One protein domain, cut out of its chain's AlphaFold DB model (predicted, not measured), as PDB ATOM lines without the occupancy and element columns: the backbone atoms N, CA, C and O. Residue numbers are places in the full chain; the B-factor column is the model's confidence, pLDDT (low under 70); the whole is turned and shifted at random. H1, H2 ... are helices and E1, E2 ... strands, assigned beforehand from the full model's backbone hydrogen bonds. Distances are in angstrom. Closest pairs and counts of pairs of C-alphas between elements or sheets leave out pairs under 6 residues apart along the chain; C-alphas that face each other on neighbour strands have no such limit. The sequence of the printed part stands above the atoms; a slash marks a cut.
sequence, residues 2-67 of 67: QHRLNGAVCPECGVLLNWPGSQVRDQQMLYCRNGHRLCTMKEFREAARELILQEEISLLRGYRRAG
ATOM      1  N   GLN A   2      -6.155  -6.680  19.191       40.34
ATOM      2  CA  GLN A   2      -6.365  -5.418  19.906       40.34
ATOM      3  C   GLN A   2      -5.345  -5.363  21.044       40.34
ATOM      4  O   GLN A   2      -5.480  -6.089  22.028       40.34
ATOM      5  N   HIS A   3      -4.299  -4.552  20.890       43.56
ATOM      6  CA  HIS A   3      -3.435  -4.198  22.005       43.56
ATOM      7  C   HIS A   3      -4.336  -3.529  23.044       43.56
ATOM      8  O   HIS A   3      -4.784  -2.402  22.839       43.56
ATOM      9  N   ARG A   4      -4.666  -4.243  24.129       44.69
ATOM     10  CA  ARG A   4      -5.202  -3.615  25.335       44.69
ATOM     11  C   ARG A   4      -4.137  -2.621  25.772       44.69
ATOM     12  O   ARG A   4      -3.140  -3.005  26.376       44.69
ATOM     13  N   LEU A   5      -4.312  -1.359  25.399       51.28
ATOM     14  CA  LEU A   5      -3.631  -0.254  26.040       51.28
ATOM     15  C   LEU A   5      -4.135  -0.288  27.483       51.28
ATOM     16  O   LEU A   5      -5.192   0.262  27.786       51.28
ATOM     17  N   ASN A   6      -3.444  -1.033  28.350       59.16
ATOM     18  CA  ASN A   6      -3.629  -0.954  29.791       59.16
ATOM     19  C   ASN A   6      -3.181   0.456  30.184       59.16
ATOM     20  O   ASN A   6      -2.024   0.683  30.522       59.16
ATOM     21  N   GLY A   7      -4.077   1.426  30.004       68.56
ATOM     22  CA  GLY A   7      -3.848   2.804  30.397       68.56
ATOM     23  C   GLY A   7      -3.570   2.870  31.893       68.56
ATOM     24  O   GLY A   7      -3.991   1.995  32.653       68.56
ATOM     25  N   ALA A   8      -2.860   3.912  32.315       80.00
ATOM     26  CA  ALA A   8      -2.647   4.163  33.730       80.00
ATOM     27  C   ALA A   8      -4.002   4.216  34.456       80.00
ATOM     28  O   ALA A   8      -4.953   4.826  33.964       80.00
ATOM     29  N   VAL A   9      -4.098   3.565  35.611       88.62
ATOM     30  CA  VAL A   9      -5.297   3.568  36.457       88.62
ATOM     31  C   VAL A   9      -5.021   4.325  37.745       88.62
ATOM     32  O   VAL A   9      -3.891   4.369  38.228       88.62
ATOM     33  N   CYS A  10      -6.058   4.939  38.306       87.50
ATOM     34  CA  CYS A  10      -5.965   5.556  39.619       87.50
ATOM     35  C   CYS A  10      -5.714   4.467  40.677       87.50
ATOM     36  O   CYS A  10      -6.483   3.506  40.714       87.50
ATOM     37  N   PRO A  11      -4.710   4.616  41.558       86.06
ATOM     38  CA  PRO A  11      -4.427   3.620  42.592       86.06
ATOM     39  C   PRO A  11      -5.560   3.496  43.622       86.06
ATOM     40  O   PRO A  11      -5.803   2.409  44.131       86.06
ATOM     41  N   GLU A  12      -6.300   4.582  43.867       89.81
ATOM     42  CA  GLU A  12      -7.358   4.624  44.885       89.81
ATOM     43  C   GLU A  12      -8.672   3.977  44.424       89.81
ATOM     44  O   GLU A  12      -9.379   3.355  45.207       89.81
ATOM     45  N   CYS A  13      -9.049   4.154  43.154       90.50
ATOM     46  CA  CYS A  13     -10.371   3.740  42.661       90.50
ATOM     47  C   CYS A  13     -10.353   2.918  41.374       90.50
ATOM     48  O   CYS A  13     -11.414   2.589  40.850       90.50
ATOM     49  N   GLY A  14      -9.174   2.622  40.824       85.75
ATOM     50  CA  GLY A  14      -9.021   1.789  39.631       85.75
ATOM     51  C   GLY A  14      -9.551   2.406  38.333       85.75
ATOM     52  O   GLY A  14      -9.532   1.746  37.297       85.75
ATOM     53  N   VAL A  15     -10.025   3.660  38.348       87.69
ATOM     54  CA  VAL A  15     -10.534   4.318  37.138       87.69
ATOM     55  C   VAL A  15      -9.396   4.611  36.163       87.69
ATOM     56  O   VAL A  15      -8.318   5.046  36.571       87.69
ATOM     57  N   LEU A  16      -9.649   4.415  34.868       86.88
ATOM     58  CA  LEU A  16      -8.709   4.764  33.804       86.88
ATOM     59  C   LEU A  16      -8.405   6.267  33.812       86.88
ATOM     60  O   LEU A  16      -9.308   7.112  33.796       86.88
ATOM     61  N   LEU A  17      -7.114   6.582  33.821       85.50
ATOM     62  CA  LEU A  17      -6.585   7.931  33.742       85.50
ATOM     63  C   LEU A  17      -6.432   8.351  32.281       85.50
ATOM     64  O   LEU A  17      -6.095   7.552  31.407       85.50
ATOM     65  N   ASN A  18      -6.664   9.637  32.035       82.00
ATOM     66  CA  ASN A  18      -6.403  10.257  30.745       82.00
ATOM     67  C   ASN A  18      -5.066  10.994  30.797       82.00
ATOM     68  O   ASN A  18      -4.677  11.514  31.845       82.00
ATOM     69  N   TRP A  19      -4.409  11.101  29.646       80.25
ATOM     70  CA  TRP A  19      -3.217  11.928  29.517       80.25
ATOM     71  C   TRP A  19      -3.554  13.408  29.740       80.25
ATOM     72  O   TRP A  19      -4.558  13.892  29.204       80.25
ATOM     73  N   PRO A  20      -2.738  14.138  30.520       80.81
ATOM     74  CA  PRO A  20      -2.915  15.571  30.685       80.81
ATOM     75  C   PRO A  20      -2.638  16.307  29.366       80.81
ATOM     76  O   PRO A  20      -1.813  15.879  28.558       80.81
ATOM     77  N   GLY A  21      -3.327  17.429  29.145       78.88
ATOM     78  CA  GLY A  21      -3.109  18.266  27.964       78.88
ATOM     79  C   GLY A  21      -1.693  18.857  27.910       78.88
ATOM     80  O   GLY A  21      -1.021  19.022  28.928       78.88
ATOM     81  N   SER A  22      -1.235  19.240  26.718       75.50
ATOM     82  CA  SER A  22       0.114  19.797  26.519       75.50
ATOM     83  C   SER A  22       0.332  21.162  27.190       75.50
ATOM     84  O   SER A  22       1.462  21.512  27.523       75.50
ATOM     85  N   GLN A  23      -0.740  21.920  27.436       80.75
ATOM     86  CA  GLN A  23      -0.693  23.286  27.977       80.75
ATOM     87  C   GLN A  23      -0.779  23.370  29.512       80.75
ATOM     88  O   GLN A  23      -0.869  24.464  30.072       80.75
ATOM     89  N   VAL A  24      -0.769  22.236  30.213       84.12
ATOM     90  CA  VAL A  24      -0.923  22.208  31.672       84.12
ATOM     91  C   VAL A  24       0.377  22.683  32.343       84.12
ATOM     92  O   VAL A  24       1.468  22.215  32.006       84.12
ATOM     93  N   ARG A  25       0.271  23.641  33.277       88.81
ATOM     94  CA  ARG A  25       1.423  24.222  33.995       88.81
ATOM     95  C   ARG A  25       1.985  23.237  35.018       88.81
ATOM     96  O   ARG A  25       1.230  22.484  35.619       88.81
ATOM     97  N   ASP A  26       3.284  23.316  35.295       88.06
ATOM     98  CA  ASP A  26       3.985  22.381  36.192       88.06
ATOM     99  C   ASP A  26       3.417  22.338  37.623       88.06
ATOM    100  O   ASP A  26       3.345  21.274  38.233       88.06
ATOM    101  N   GLN A  27       2.958  23.477  38.144       90.50
ATOM    102  CA  GLN A  27       2.364  23.588  39.486       90.50
ATOM    103  C   GLN A  27       0.933  23.037  39.570       90.50
ATOM    104  O   GLN A  27       0.361  22.968  40.656       90.50
ATOM    105  N   GLN A  28       0.325  22.678  38.439       89.25
ATOM    106  CA  GLN A  28      -1.047  22.199  38.426       89.25
ATOM    107  C   GLN A  28      -1.120  20.781  38.989       89.25
ATOM    108  O   GLN A  28      -0.397  19.883  38.558       89.25
ATOM    109  N   MET A  29      -2.027  20.587  39.943       91.06
ATOM    110  CA  MET A  29      -2.320  19.280  40.514       91.06
ATOM    111  C   MET A  29      -3.188  18.465  39.549       91.06
ATOM    112  O   MET A  29      -4.188  18.968  39.029       91.06
ATOM    113  N   LEU A  30      -2.810  17.211  39.325       89.56
ATOM    114  CA  LEU A  30      -3.580  16.238  38.567       89.56
ATOM    115  C   LEU A  30      -4.509  15.454  39.484       89.56
ATOM    116  O   LEU A  30      -4.155  15.086  40.607       89.56
ATOM    117  N   TYR A  31      -5.687  15.156  38.951       90.25
ATOM    118  CA  TYR A  31      -6.722  14.401  39.636       90.25
ATOM    119  C   TYR A  31      -7.249  13.299  38.726       90.25
ATOM    120  O   TYR A  31      -7.259  13.432  37.499       90.25
ATOM    121  N   CYS A  32      -7.713  12.208  39.325       89.56
ATOM    122  CA  CYS A  32      -8.493  11.218  38.599       89.56
ATOM    123  C   CYS A  32      -9.905  11.757  38.303       89.56
ATOM    124  O   CYS A  32     -10.336  12.763  38.870       89.56
ATOM    125  N   ARG A  33     -10.671  11.057  37.455       86.44
ATOM    126  CA  ARG A  33     -12.059  11.447  37.124       86.44
ATOM    127  C   ARG A  33     -12.997  11.498  38.337       86.44
ATOM    128  O   ARG A  33     -13.968  12.241  38.303       86.44
ATOM    129  N   ASN A  34     -12.689  10.747  39.393       88.75
ATOM    130  CA  ASN A  34     -13.446  10.741  40.649       88.75
ATOM    131  C   ASN A  34     -12.940  11.791  41.659       88.75
ATOM    132  O   ASN A  34     -13.438  11.839  42.776       88.75
ATOM    133  N   GLY A  35     -11.950  12.617  41.297       89.38
ATOM    134  CA  GLY A  35     -11.441  13.694  42.151       89.38
ATOM    135  C   GLY A  35     -10.309  13.307  43.109       89.38
ATOM    136  O   GLY A  35      -9.875  14.146  43.892       89.38
ATOM    137  N   HIS A  36      -9.777  12.081  43.050       90.19
ATOM    138  CA  HIS A  36      -8.596  11.716  43.839       90.19
ATOM    139  C   HIS A  36      -7.352  12.413  43.303       90.19
ATOM    140  O   HIS A  36      -7.093  12.403  42.099       90.19
ATOM    141  N   ARG A  37      -6.573  12.997  44.211       91.25
ATOM    142  CA  ARG A  37      -5.301  13.645  43.902       91.25
ATOM    143  C   ARG A  37      -4.271  12.600  43.473       91.25
ATOM    144  O   ARG A  37      -4.107  11.592  44.149       91.25
ATOM    145  N   LEU A  38      -3.579  12.863  42.368       89.62
ATOM    146  CA  LEU A  38      -2.536  11.986  41.832       89.62
ATOM    147  C   LEU A  38      -1.149  12.549  42.157       89.62
ATOM    148  O   LEU A  38      -0.495  12.101  43.088       89.62
ATOM    149  N   CYS A  39      -0.725  13.567  41.417       90.00
ATOM    150  CA  CYS A  39       0.556  14.249  41.574       90.00
ATOM    151  C   CYS A  39       0.490  15.618  40.890       90.00
ATOM    152  O   CYS A  39      -0.505  15.957  40.246       90.00
ATOM    153  N   THR A  40       1.536  16.422  41.012       92.12
ATOM    154  CA  THR A  40       1.679  17.633  40.198       92.12
ATOM    155  C   THR A  40       2.122  17.294  38.772       92.12
ATOM    156  O   THR A  40       2.773  16.279  38.520       92.12
ATOM    157  N   MET A  41       1.816  18.172  37.814       91.31
ATOM    158  CA  MET A  41       2.338  18.051  36.447       91.31
ATOM    159  C   MET A  41       3.863  18.022  36.391       91.31
ATOM    160  O   MET A  41       4.426  17.376  35.507       91.31
ATOM    161  N   LYS A  42       4.525  18.724  37.315       91.12
ATOM    162  CA  LYS A  42       5.978  18.698  37.445       91.12
ATOM    163  C   LYS A  42       6.474  17.275  37.706       91.12
ATOM    164  O   LYS A  42       7.247  16.762  36.902       91.12
ATOM    165  N   GLU A  43       5.954  16.635  38.753       90.94
ATOM    166  CA  GLU A  43       6.308  15.263  39.135       90.94
ATOM    167  C   GLU A  43       6.005  14.279  38.002       90.94
ATOM    168  O   GLU A  43       6.818  13.419  37.682       90.94
ATOM    169  N   PHE A  44       4.862  14.448  37.329       89.06
ATOM    170  CA  PHE A  44       4.506  13.633  36.171       89.06
ATOM    171  C   PHE A  44       5.539  13.738  35.040       89.06
ATOM    172  O   PHE A  44       5.958  12.731  34.471       89.06
ATOM    173  N   ARG A  45       5.970  14.961  34.709       89.19
ATOM    174  CA  ARG A  45       6.979  15.207  33.671       89.19
ATOM    175  C   ARG A  45       8.360  14.700  34.083       89.19
ATOM    176  O   ARG A  45       9.101  14.241  33.222       89.19
ATOM    177  N   GLU A  46       8.716  14.812  35.360       91.00
ATOM    178  CA  GLU A  46       9.966  14.276  35.910       91.00
ATOM    179  C   GLU A  46       9.991  12.752  35.795       91.00
ATOM    180  O   GLU A  46      10.867  12.231  35.108       91.00
ATOM    181  N   ALA A  47       8.958  12.065  36.286       87.75
ATOM    182  CA  ALA A  47       8.840  10.613  36.178       87.75
ATOM    183  C   ALA A  47       8.837  10.127  34.718       87.75
ATOM    184  O   ALA A  47       9.495   9.144  34.384       87.75
ATOM    185  N   ALA A  48       8.144  10.831  33.814       85.88
ATOM    186  CA  ALA A  48       8.156  10.495  32.389       85.88
ATOM    187  C   ALA A  48       9.562  10.626  31.774       85.88
ATOM    188  O   ALA A  48       9.973   9.770  30.995       85.88
ATOM    189  N   ARG A  49      10.318  11.671  32.138       86.31
ATOM    190  CA  ARG A  49      11.712  11.837  31.696       86.31
ATOM    191  C   ARG A  49      12.620  10.753  32.264       86.31
ATOM    192  O   ARG A  49      13.447  10.228  31.528       86.31
ATOM    193  N   GLU A  50      12.464  10.413  33.540       86.75
ATOM    194  CA  GLU A  50      13.236   9.347  34.185       86.75
ATOM    195  C   GLU A  50      13.002   7.993  33.513       86.75
ATOM    196  O   GLU A  50      13.967   7.279  33.250       86.75
ATOM    197  N   LEU A  51      11.755   7.670  33.153       81.25
ATOM    198  CA  LEU A  51      11.435   6.442  32.421       81.25
ATOM    199  C   LEU A  51      12.113   6.398  31.048       81.25
ATOM    200  O   LEU A  51      12.763   5.404  30.734       81.25
ATOM    201  N   ILE A  52      12.053   7.492  30.280       81.38
ATOM    202  CA  ILE A  52      12.725   7.588  28.971       81.38
ATOM    203  C   ILE A  52      14.241   7.377  29.121       81.38
ATOM    204  O   ILE A  52      14.846   6.608  28.374       81.38
ATOM    205  N   LEU A  53      14.861   8.020  30.116       78.94
ATOM    206  CA  LEU A  53      16.292   7.865  30.397       78.94
ATOM    207  C   LEU A  53      16.638   6.436  30.838       78.94
ATOM    208  O   LEU A  53      17.663   5.885  30.438       78.94
ATOM    209  N   GLN A  54      15.788   5.811  31.651       73.25
ATOM    210  CA  GLN A  54      15.987   4.442  32.111       73.25
ATOM    211  C   GLN A  54      15.871   3.431  30.959       73.25
ATOM    212  O   GLN A  54      16.635   2.458  30.918       73.25
ATOM    213  N   GLU A  55      14.963   3.660  30.010       69.50
ATOM    214  CA  GLU A  55      14.855   2.871  28.779       69.50
ATOM    215  C   GLU A  55      16.118   3.014  27.916       69.50
ATOM    216  O   GLU A  55      16.684   2.003  27.491       69.50
ATOM    217  N   GLU A  56      16.639   4.232  27.747       65.44
ATOM    218  CA  GLU A  56      17.879   4.482  26.996       65.44
ATOM    219  C   GLU A  56      19.091   3.768  27.626       65.44
ATOM    220  O   GLU A  56      19.857   3.078  26.943       65.44
ATOM    221  N   ILE A  57      19.231   3.835  28.954       63.16
ATOM    222  CA  ILE A  57      20.298   3.138  29.694       63.16
ATOM    223  C   ILE A  57      20.167   1.615  29.558       63.16
ATOM    224  O   ILE A  57      21.175   0.909  29.437       63.16
ATOM    225  N   SER A  58      18.940   1.093  29.584       60.91
ATOM    226  CA  SER A  58      18.677  -0.343  29.445       60.91
ATOM    227  C   SER A  58      19.067  -0.856  28.056       60.91
ATOM    228  O   SER A  58      19.714  -1.901  27.955       60.91
ATOM    229  N   LEU A  59      18.778  -0.090  26.999       61.50
ATOM    230  CA  LEU A  59      19.185  -0.405  25.625       61.50
ATOM    231  C   LEU A  59      20.713  -0.387  25.462       61.50
ATOM    232  O   LEU A  59      21.289  -1.333  24.921       61.50
ATOM    233  N   LEU A  60      21.390   0.628  26.008       59.00
ATOM    234  CA  LEU A  60      22.854   0.735  25.962       59.00
ATOM    235  C   LEU A  60      23.560  -0.404  26.718       59.00
ATOM    236  O   LEU A  60      24.602  -0.898  26.280       59.00
ATOM    237  N   ARG A  61      23.002  -0.857  27.849       56.28
ATOM    238  CA  ARG A  61      23.538  -1.997  28.618       56.28
ATOM    239  C   ARG A  61      23.254  -3.345  27.956       56.28
ATOM    240  O   ARG A  61      24.091  -4.240  28.065       56.28
ATOM    241  N   GLY A  62      22.122  -3.485  27.267       57.12
ATOM    242  CA  GLY A  62      21.814  -4.654  26.440       57.12
ATOM    243  C   GLY A  62      22.799  -4.812  25.281       57.12
ATOM    244  O   GLY A  62      23.323  -5.902  25.070       57.12
ATOM    245  N   TYR A  63      23.147  -3.709  24.611       51.03
ATOM    246  CA  TYR A  63      24.131  -3.705  23.522       51.03
ATOM    247  C   TYR A  63      25.538  -4.128  23.975       51.03
ATOM    248  O   TYR A  63      26.232  -4.845  23.262       51.03
ATOM    249  N   ARG A  64      25.961  -3.739  25.186       48.16
ATOM    250  CA  ARG A  64      27.307  -4.042  25.709       48.16
ATOM    251  C   ARG A  64      27.484  -5.488  26.210       48.16
ATOM    252  O   ARG A  64      28.599  -5.875  26.535       48.16
ATOM    253  N   ARG A  65      26.408  -6.281  26.307       45.38
ATOM    254  CA  ARG A  65      26.460  -7.717  26.662       45.38
ATOM    255  C   ARG A  65      26.403  -8.654  25.452       45.38
ATOM    256  O   ARG A  65      26.526  -9.859  25.637       45.38
ATOM    257  N   ALA A  66      26.194  -8.116  24.253       46.81
ATOM    258  CA  ALA A  66      26.129  -8.872  23.001       46.81
ATOM    259  C   ALA A  66      27.351  -8.635  22.088       46.81
ATOM    260  O   ALA A  66      27.301  -8.994  20.914       46.81
ATOM    261  N   GLY A  67      28.412  -8.010  22.613       42.38
ATOM    262  CA  GLY A  67      29.688  -7.785  21.926       42.38
ATOM    263  C   GLY A  67      30.812  -8.594  22.548       42.38
ATOM    264  O   GLY A  67      30.793  -8.735  23.792       42.38
TER     265      GLY A  67
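Overview. This is residues 2 to 67 of the 67 residues of an uncharacterized protein of Kushneria phosphatilytica (UniProt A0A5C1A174). A small head, made of a two-stranded hairpin, E1 and E2, and one long stretch of loop, residues 2 to 28, bears one long arm, the helix H1, which begins directly after the end of E2; residues 46 to 67, of which 46 to 63 belong to H1, stick out from the head. Residues 2 to 28, which hold no named element, belong with the hairpin to the head. The printed part has 66 residues, with two named strands and one named helix in the order E1, E2, H1; the sheet is E1 - E2, antiparallel. The class is mixed, helices and strands, with under half of the residues in named elements. The whole is only just loose, close to extended, with a radius of gyration of the C-alphas of 15.8 A, and spans 51 by 32 by 20 A.

Along the chain. Strand E1 is residues 29 to 31, 6.6 A long, beginning at C-alpha 29 at (-2.320, 19.280, 40.514). Strand E2 is residues 37 to 40, 8.9 A long. Helix H1 is residues 41 to 63, 33.4 A from C-alpha 41 at (2.338, 18.051, 36.447) to C-alpha 63 at (24.131, -3.705, 23.522).

Arrangement. E1 and E2 form a hairpin, antiparallel at 147 degrees between their directions. N 30 and O 39 are 2.8 A apart and N 38 and O 30 are 2.9 A apart, both within hydrogen-bond range. The closest C-alphas of E1 and H1 are those of Met 29 and Met 41, 6.3 A apart. In H1, every O i to N i+4 pair is within hydrogen-bond range.

Size, cuts and confidence. The C-alphas farthest apart, of Gly 35 and Gly 67, are 50.6 A apart. The printed part has no cut, and both links, E1 to E2 and E2 to H1, are tight. Mean pLDDT of the printed part is 77.3; residues 2 to 7 and 55 to 67 are under 70.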